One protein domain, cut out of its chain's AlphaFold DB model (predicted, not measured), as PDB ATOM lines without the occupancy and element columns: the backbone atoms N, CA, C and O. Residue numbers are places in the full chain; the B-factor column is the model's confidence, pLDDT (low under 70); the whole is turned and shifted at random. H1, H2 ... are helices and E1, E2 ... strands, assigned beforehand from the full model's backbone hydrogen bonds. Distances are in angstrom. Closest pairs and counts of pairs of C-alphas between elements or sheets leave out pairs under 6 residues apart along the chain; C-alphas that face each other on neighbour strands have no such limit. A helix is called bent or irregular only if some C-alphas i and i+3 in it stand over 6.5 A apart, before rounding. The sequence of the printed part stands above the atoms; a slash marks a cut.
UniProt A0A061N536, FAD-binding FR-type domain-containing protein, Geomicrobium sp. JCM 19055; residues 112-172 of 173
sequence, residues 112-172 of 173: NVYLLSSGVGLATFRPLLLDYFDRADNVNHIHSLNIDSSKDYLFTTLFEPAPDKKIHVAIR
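AT A GLANCE: This is residues 112 to 172 of the 173 residues of the protein "FAD-binding FR-type domain-containing protein" of Geomicrobium sp. JCM 19055 (UniProt A0A061N536). A small three-stranded parallel sheet, ordered E1, E2, E3, has one kinked helix, H1, packed along one face, making two layers; residues 148 to 166 loop past that face. The 61 printed residues run E1, H1, E2, E3, of mixed class. The whole is compact, with a radius of gyration of the C-alphas of 11.0 A, and elongated, 34 by 18 by 17 A.

IN THESE COORDINATES: E2, residues 139 to 147, spans 23.4 A; E1, residues 112 to 118, begins at C-alpha (-16.567, -16.330, -18.582); E3, residues 167 to 172, ends at (-12.601, -33.365, -8.015). H1, residues 119 to 134, spans 24.8 A and is only just irregular: C-alphas 124 and 127 are 6.9 A apart.

HOW THE PARTS SIT: Between the parallel neighbours E1 and E2, N 115 and O 143 are within hydrogen-bond range at 2.8 A; between the parallel neighbours E2 and E3, N 170 and O 144 are within hydrogen-bond range at 2.9 A. H1 is on the sheet at a height of 9.0 A, over E1 and, only just, E2, with 3 C-alphas; its closest C-alphas to E2 are Gly 119 and Ile 147, 6.2 A. On the local plane it runs along E1 at 10 degrees. E1, H1, E2 form a strand-helix-strand unit, parallel neighbours with a helix between, its crossover right-handed. In H1, 7 of 12 O i to N i+4 pairs are within hydrogen-bond range.

THE WHOLE: The printed part has no cut. E2 to E3 is a long link. Residue 163 is under 70.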
ATOM      1  N   ASN A 112     -16.533 -15.207 -19.513       96.06
ATOM      2  CA  ASN A 112     -16.567 -16.330 -18.582       96.06
ATOM      3  C   ASN A 112     -15.443 -16.184 -17.552       96.06
ATOM      4  O   ASN A 112     -14.310 -15.847 -17.906       96.06
ATOM      5  N   VAL A 113     -15.747 -16.506 -16.299       96.00
ATOM      6  CA  VAL A 113     -14.797 -16.519 -15.186       96.00
ATOM      7  C   VAL A 113     -14.543 -17.964 -14.775       96.00
ATOM      8  O   VAL A 113     -15.479 -18.735 -14.572       96.00
ATOM      9  N   TYR A 114     -13.269 -18.330 -14.643       95.69
ATOM     10  CA  TYR A 114     -12.844 -19.663 -14.228       95.69
ATOM     11  C   TYR A 114     -12.126 -19.572 -12.882       95.69
ATOM     12  O   TYR A 114     -11.051 -18.986 -12.779       95.69
ATOM     13  N   LEU A 115     -12.731 -20.161 -11.856       95.31
ATOM     14  CA  LEU A 115     -12.221 -20.217 -10.493       95.31
ATOM     15  C   LEU A 115     -11.583 -21.591 -10.275       95.31
ATOM     16  O   LEU A 115     -12.281 -22.592 -10.136       95.31
ATOM     17  N   LEU A 116     -10.251 -21.647 -10.280       95.69
ATOM     18  CA  LEU A 116      -9.485 -22.882 -10.091       95.69
ATOM     19  C   LEU A 116      -8.823 -22.865  -8.714       95.69
ATOM     20  O   LEU A 116      -7.991 -22.003  -8.435       95.69
ATOM     21  N   SER A 117      -9.207 -23.788  -7.838       93.75
ATOM     22  CA  SER A 117      -8.699 -23.848  -6.463       93.75
ATOM     23  C   SER A 117      -8.344 -25.269  -6.044       93.75
ATOM     24  O   SER A 117      -8.761 -26.246  -6.664       93.75
ATOM     25  N   SER A 118      -7.579 -25.385  -4.959       92.56
ATOM     26  CA  SER A 118      -7.356 -26.656  -4.278       92.56
ATOM     27  C   SER A 118      -7.514 -26.496  -2.770       92.56
ATOM     28  O   SER A 118      -7.036 -25.516  -2.185       92.56
ATOM     29  N   GLY A 119      -8.215 -27.447  -2.151       91.06
ATOM     30  CA  GLY A 119      -8.510 -27.460  -0.722       91.06
ATOM     31  C   GLY A 119      -9.077 -26.130  -0.221       91.06
ATOM     32  O   GLY A 119      -9.956 -25.530  -0.842       91.06
ATOM     33  N   VAL A 120      -8.496 -25.619   0.873       93.12
ATOM     34  CA  VAL A 120      -8.925 -24.371   1.535       93.12
ATOM     35  C   VAL A 120      -8.767 -23.116   0.669       93.12
ATOM     36  O   VAL A 120      -9.333 -22.076   0.996       93.12
ATOM     37  N   GLY A 121      -8.064 -23.199  -0.469       92.38
ATOM     38  CA  GLY A 121      -8.021 -22.116  -1.452       92.38
ATOM     39  C   GLY A 121      -9.415 -21.677  -1.918       92.38
ATOM     40  O   GLY A 121      -9.591 -20.510  -2.258       92.38
ATOM     41  N   LEU A 122     -10.415 -22.567  -1.833       94.31
ATOM     42  CA  LEU A 122     -11.825 -22.270  -2.099       94.31
ATOM     43  C   LEU A 122     -12.357 -21.078  -1.287       94.31
ATOM     44  O   LEU A 122     -13.158 -20.297  -1.794       94.31
ATOM     45  N   ALA A 123     -11.869 -20.889  -0.057       95.69
ATOM     46  CA  ALA A 123     -12.280 -19.784   0.808       95.69
ATOM     47  C   ALA A 123     -11.935 -18.407   0.235       95.69
ATOM     48  O   ALA A 123     -12.647 -17.443   0.494       95.69
ATOM     49  N   THR A 124     -10.892 -18.325  -0.594       95.06
ATOM     50  CA  THR A 124     -10.536 -17.093  -1.309       95.06
ATOM     51  C   THR A 124     -11.601 -16.717  -2.347       95.06
ATOM     52  O   THR A 124     -11.801 -15.541  -2.622       95.06
ATOM     53  N   PHE A 125     -12.308 -17.701  -2.912       95.75
ATOM     54  CA  PHE A 125     -13.349 -17.484  -3.921       95.75
ATOM     55  C   PHE A 125     -14.754 -17.325  -3.345       95.75
ATOM     56  O   PHE A 125     -15.639 -16.848  -4.051       95.75
ATOM     57  N   ARG A 126     -14.962 -17.677  -2.072       95.94
ATOM     58  CA  ARG A 126     -16.229 -17.453  -1.368       95.94
ATOM     59  C   ARG A 126     -16.760 -16.017  -1.539       95.94
ATOM     60  O   ARG A 126     -17.891 -15.890  -2.003       95.94
ATOM     61  N   PRO A 127     -15.991 -14.945  -1.252       96.12
ATOM     62  CA  PRO A 127     -16.506 -13.584  -1.395       96.12
ATOM     63  C   PRO A 127     -16.787 -13.196  -2.855       96.12
ATOM     64  O   PRO A 127     -17.724 -12.447  -3.097       96.12
ATOM     65  N   LEU A 128     -16.052 -13.746  -3.832       95.56
ATOM     66  CA  LEU A 128     -16.322 -13.498  -5.257       95.56
ATOM     67  C   LEU A 128     -17.681 -14.076  -5.672       95.56
ATOM     68  O   LEU A 128     -18.417 -13.443  -6.422       95.56
ATOM     69  N   LEU A 129     -18.018 -15.280  -5.196       94.56
ATOM     70  CA  LEU A 129     -19.324 -15.877  -5.474       94.56
ATOM     71  C   LEU A 129     -20.460 -15.156  -4.756       94.56
ATOM     72  O   LEU A 129     -21.530 -15.006  -5.336       94.56
ATOM     73  N   LEU A 130     -20.238 -14.703  -3.520       94.62
ATOM     74  CA  LEU A 130     -21.231 -13.907  -2.804       94.62
ATOM     75  C   LEU A 130     -21.525 -12.592  -3.537       94.62
ATOM     76  O   LEU A 130     -22.694 -12.303  -3.782       94.62
ATOM     77  N   ASP A 131     -20.492 -11.854  -3.963       94.00
ATOM     78  CA  ASP A 131     -20.662 -10.622  -4.751       94.00
ATOM     79  C   ASP A 131     -21.342 -10.902  -6.100       94.00
ATOM     80  O   ASP A 131     -22.248 -10.182  -6.514       94.00
ATOM     81  N   TYR A 132     -20.985 -12.003  -6.770       94.19
ATOM     82  CA  TYR A 132     -21.653 -12.421  -8.004       94.19
ATOM     83  C   TYR A 132     -23.140 -12.756  -7.806       94.19
ATOM     84  O   TYR A 132     -23.972 -12.466  -8.665       94.19
ATOM     85  N   PHE A 133     -23.489 -13.390  -6.688       91.75
ATOM     86  CA  PHE A 133     -24.865 -13.773  -6.387       91.75
ATOM     87  C   PHE A 133     -25.752 -12.613  -5.962       91.75
ATOM     88  O   PHE A 133     -26.964 -12.726  -6.155       91.75
ATOM     89  N   ASP A 134     -25.166 -11.557  -5.405       91.38
ATOM     90  CA  ASP A 134     -25.835 -10.278  -5.173       91.38
ATOM     91  C   ASP A 134     -25.978  -9.497  -6.488       91.38
ATOM     92  O   ASP A 134     -27.049  -8.990  -6.826       91.38
ATOM     93  N   ARG A 135     -24.914  -9.494  -7.298       91.31
ATOM     94  CA  ARG A 135     -24.844  -8.754  -8.552       91.31
ATOM     95  C   ARG A 135     -24.160  -9.579  -9.647       91.31
ATOM     96  O   ARG A 135     -22.939  -9.717  -9.685       91.31
ATOM     97  N   ALA A 136     -24.943 -10.053 -10.614       90.62
ATOM     98  CA  ALA A 136     -24.465 -10.907 -11.709       90.62
ATOM     99  C   ALA A 136     -24.147 -10.158 -13.025       90.62
ATOM    100  O   ALA A 136     -23.908 -10.795 -14.052       90.62
ATOM    101  N   ASP A 137     -24.188  -8.823 -13.024       92.56
ATOM    102  CA  ASP A 137     -23.989  -7.997 -14.221       92.56
ATOM    103  C   ASP A 137     -22.603  -8.196 -14.859       92.56
ATOM    104  O   ASP A 137     -21.600  -8.430 -14.182       92.56
ATOM    105  N   ASN A 138     -22.564  -8.130 -16.193       94.19
ATOM    106  CA  ASN A 138     -21.344  -8.172 -17.005       94.19
ATOM    107  C   ASN A 138     -20.407  -9.371 -16.730       94.19
ATOM    108  O   ASN A 138     -19.206  -9.324 -17.005       94.19
ATOM    109  N   VAL A 139     -20.956 -10.482 -16.231       94.44
ATOM    110  CA  VAL A 139     -20.290 -11.787 -16.117       94.44
ATOM    111  C   VAL A 139     -21.131 -12.802 -16.878       94.44
ATOM    112  O   VAL A 139     -22.303 -13.017 -16.570       94.44
ATOM    113  N   ASN A 140     -20.545 -13.438 -17.895       93.19
ATOM    114  CA  ASN A 140     -21.306 -14.354 -18.739       93.19
ATOM    115  C   ASN A 140     -21.639 -15.654 -17.991       93.19
ATOM    116  O   ASN A 140     -22.811 -15.995 -17.870       93.19
ATOM    117  N   HIS A 141     -20.624 -16.356 -17.485       93.62
ATOM    118  CA  HIS A 141     -20.749 -17.572 -16.673       93.62
ATOM    119  C   HIS A 141     -19.610 -17.648 -15.655       93.62
ATOM    120  O   HIS A 141     -18.488 -17.226 -15.953       93.62
ATOM    121  N   ILE A 142     -19.874 -18.262 -14.500       95.19
ATOM    122  CA  ILE A 142     -18.827 -18.673 -13.558       95.19
ATOM    123  C   ILE A 142     -18.657 -20.191 -13.603       95.19
ATOM    124  O   ILE A 142     -19.603 -20.952 -13.412       95.19
ATOM    125  N   HIS A 143     -17.422 -20.638 -13.808       94.94
ATOM    126  CA  HIS A 143     -17.023 -22.034 -13.691       94.94
ATOM    127  C   HIS A 143     -16.087 -22.184 -12.497       94.94
ATOM    128  O   HIS A 143     -14.965 -21.685 -12.526       94.94
ATOM    129  N   SER A 144     -16.527 -22.886 -11.458       94.62
ATOM    130  CA  SER A 144     -15.711 -23.184 -10.284       94.62
ATOM    131  C   SER A 144     -15.282 -24.646 -10.289       94.62
ATOM    132  O   SER A 144     -16.120 -25.548 -10.317       94.62
ATOM    133  N   LEU A 145     -13.970 -24.878 -10.269       94.69
ATOM    134  CA  LEU A 145     -13.362 -26.193 -10.106       94.69
ATOM    135  C   LEU A 145     -12.476 -26.183  -8.861       94.69
ATOM    136  O   LEU A 145     -11.476 -25.461  -8.793       94.69
ATOM    137  N   ASN A 146     -12.818 -27.029  -7.897       93.75
ATOM    138  CA  ASN A 146     -12.012 -27.254  -6.706       93.75
ATOM    139  C   ASN A 146     -11.429 -28.673  -6.707       93.75
ATOM    140  O   ASN A 146     -12.145 -29.647  -6.942       93.75
ATOM    141  N   ILE A 147     -10.124 -28.782  -6.461       93.00
ATOM    142  CA  ILE A 147      -9.435 -30.059  -6.263       93.00
ATOM    143  C   ILE A 147      -9.255 -30.295  -4.762       93.00
ATOM    144  O   ILE A 147      -8.431 -29.630  -4.124       93.00
ATOM    145  N   ASP A 148      -9.998 -31.243  -4.197       88.12
ATOM    146  CA  ASP A 148      -9.919 -31.593  -2.782       88.12
ATOM    147  C   ASP A 148     -10.075 -33.103  -2.551       88.12
ATOM    148  O   ASP A 148     -11.092 -33.724  -2.863       88.12
ATOM    149  N   SER A 149      -9.039 -33.693  -1.960       85.00
ATOM    150  CA  SER A 149      -8.979 -35.111  -1.615       85.00
ATOM    151  C   SER A 149      -9.534 -35.433  -0.223       85.00
ATOM    152  O   SER A 149      -9.746 -36.611   0.071       85.00
ATOM    153  N   SER A 150      -9.796 -34.423   0.618       83.50
ATOM    154  CA  SER A 150     -10.254 -34.603   2.007       83.50
ATOM    155  C   SER A 150     -11.665 -35.181   2.114       83.50
ATOM    156  O   SER A 150     -11.951 -35.898   3.064       83.50
ATOM    157  N   LYS A 151     -12.515 -34.938   1.102       82.31
ATOM    158  CA  LYS A 151     -13.970 -35.203   1.090       82.31
ATOM    159  C   LYS A 151     -14.794 -34.329   2.045       82.31
ATOM    160  O   LYS A 151     -16.017 -34.432   2.003       82.31
ATOM    161  N   ASP A 152     -14.153 -33.452   2.810       85.25
ATOM    162  CA  ASP A 152     -14.809 -32.489   3.690       85.25
ATOM    163  C   ASP A 152     -14.846 -31.129   2.985       85.25
ATOM    164  O   ASP A 152     -13.984 -30.267   3.172       85.25
ATOM    165  N   TYR A 153     -15.806 -30.972   2.075       87.44
ATOM    166  CA  TYR A 153     -15.872 -29.801   1.207       87.44
ATOM    167  C   TYR A 153     -16.424 -28.576   1.941       87.44
ATOM    168  O   TYR A 153     -17.453 -28.642   2.608       87.44
ATOM    169  N   LEU A 154     -15.751 -27.440   1.773       91.00
ATOM    170  CA  LEU A 154     -16.140 -26.172   2.387       91.00
ATOM    171  C   LEU A 154     -17.265 -25.495   1.603       91.00
ATOM    172  O   LEU A 154     -17.284 -25.542   0.373       91.00
ATOM    173  N   PHE A 155     -18.139 -24.780   2.318       90.88
ATOM    174  CA  PHE A 155     -19.150 -23.886   1.738       90.88
ATOM    175  C   PHE A 155     -20.065 -24.563   0.700       90.88
ATOM    176  O   PHE A 155     -20.395 -23.957  -0.320       90.88
ATOM    177  N   THR A 156     -20.468 -25.813   0.945       86.19
ATOM    178  CA  THR A 156     -21.234 -26.632  -0.012       86.19
ATOM    179  C   THR A 156     -22.474 -25.925  -0.549       86.19
ATOM    180  O   THR A 156     -22.666 -25.904  -1.754       86.19
ATOM    181  N   THR A 157     -23.223 -25.223   0.303       87.38
ATOM    182  CA  THR A 157     -24.427 -24.474  -0.101       87.38
ATOM    183  C   THR A 157     -24.153 -23.316  -1.065       87.38
ATOM    184  O   THR A 157     -25.036 -22.922  -1.823       87.38
ATOM    185  N   LEU A 158     -22.948 -22.740  -1.041       89.12
ATOM    186  CA  LEU A 158     -22.548 -21.662  -1.949       89.12
ATOM    187  C   LEU A 158     -21.955 -22.214  -3.250       89.12
ATOM    188  O   LEU A 158     -22.151 -21.648  -4.323       89.12
ATOM    189  N   PHE A 159     -21.220 -23.319  -3.147       87.00
ATOM    190  CA  PHE A 159     -20.561 -24.004  -4.255       87.00
ATOM    191  C   PHE A 159     -21.420 -25.166  -4.768       87.00
ATOM    192  O   PHE A 159     -20.947 -26.283  -4.980       87.00
ATOM    193  N   GLU A 160     -22.688 -24.864  -5.023       85.00
ATOM    194  CA  GLU A 160     -23.659 -25.756  -5.647       85.00
ATOM    195  C   GLU A 160     -24.070 -25.213  -7.026       85.00
ATOM    196  O   GLU A 160     -24.086 -23.996  -7.242       85.00
ATOM    197  N   PRO A 161     -24.392 -26.085  -8.000       78.44
ATOM    198  CA  PRO A 161     -24.952 -25.638  -9.268       78.44
ATOM    199  C   PRO A 161     -26.267 -24.887  -9.038       78.44
ATOM    200  O   PRO A 161     -27.221 -25.442  -8.501       78.44
ATOM    201  N   ALA A 162     -26.336 -23.642  -9.507       78.12
ATOM    202  CA  ALA A 162     -27.554 -22.844  -9.516       78.12
ATOM    203  C   ALA A 162     -27.882 -22.491 -10.977       78.12
ATOM    204  O   ALA A 162     -27.297 -21.542 -11.513       78.12
ATOM    205  N   PRO A 163     -28.778 -23.251 -11.645       69.94
ATOM    206  CA  PRO A 163     -29.101 -23.052 -13.061       69.94
ATOM    207  C   PRO A 163     -29.530 -21.615 -13.374       69.94
ATOM    208  O   PRO A 163     -29.117 -21.046 -14.383       69.94
ATOM    209  N   ASP A 164     -30.264 -20.994 -12.449       78.31
ATOM    210  CA  ASP A 164     -30.771 -19.626 -12.582       78.31
ATOM    211  C   ASP A 164     -29.675 -18.554 -12.448       78.31
ATOM    212  O   ASP A 164     -29.895 -17.393 -12.787       78.31
ATOM    213  N   LYS A 165     -28.478 -18.931 -11.975       77.56
ATOM    214  CA  LYS A 165     -27.351 -18.022 -11.709       77.56
ATOM    215  C   LYS A 165     -26.132 -18.272 -12.600       77.56
ATOM    216  O   LYS A 165     -25.044 -17.858 -12.233       77.56
ATOM    217  N   LYS A 166     -26.276 -18.959 -13.745       88.88
ATOM    218  CA  LYS A 166     -25.192 -19.198 -14.736       88.88
ATOM    219  C   LYS A 166     -23.857 -19.657 -14.115       88.88
ATOM    220  O   LYS A 166     -22.771 -19.278 -14.567       88.88
ATOM    221  N   ILE A 167     -23.938 -20.484 -13.074       90.75
ATOM    222  CA  ILE A 167     -22.781 -21.016 -12.355       90.75
ATOM    223  C   ILE A 167     -22.691 -22.529 -12.526       90.75
ATOM    224  O   ILE A 167     -23.650 -23.264 -12.285       90.75
ATOM    225  N   HIS A 168     -21.513 -23.007 -12.918       91.62
ATOM    226  CA  HIS A 168     -21.168 -24.423 -12.929       91.62
ATOM    227  C   HIS A 168     -20.129 -24.689 -11.849       91.62
ATOM    228  O   HIS A 168     -19.064 -24.069 -11.850       91.62
ATOM    229  N   VAL A 169     -20.411 -25.644 -10.967       90.69
ATOM    230  CA  VAL A 169     -19.494 -26.032  -9.895       90.69
ATOM    231  C   VAL A 169     -19.131 -27.503 -10.017       90.69
ATOM    232  O   VAL A 169     -19.990 -28.357 -10.238       90.69
ATOM    233  N   ALA A 170     -17.844 -27.799  -9.879       89.81
ATOM    234  CA  ALA A 170     -17.322 -29.152  -9.823       89.81
ATOM    235  C   ALA A 170     -16.267 -29.271  -8.721       89.81
ATOM    236  O   ALA A 170     -15.381 -28.426  -8.590       89.81
ATOM    237  N   ILE A 171     -16.326 -30.375  -7.979       86.44
ATOM    238  CA  ILE A 171     -15.277 -30.773  -7.044       86.44
ATOM    239  C   ILE A 171     -14.688 -32.101  -7.526       86.44
ATOM    240  O   ILE A 171     -15.419 -33.027  -7.903       86.44
ATOM    241  N   ARG A 172     -13.359 -32.179  -7.589       86.94
ATOM    242  CA  ARG A 172     -12.601 -33.365  -8.015       86.94
ATOM    243  C   ARG A 172     -11.602 -33.760  -6.932       86.94
ATOM    244  O   ARG A 172     -11.203 -32.922  -6.130       86.94
TER     245      ARG A 172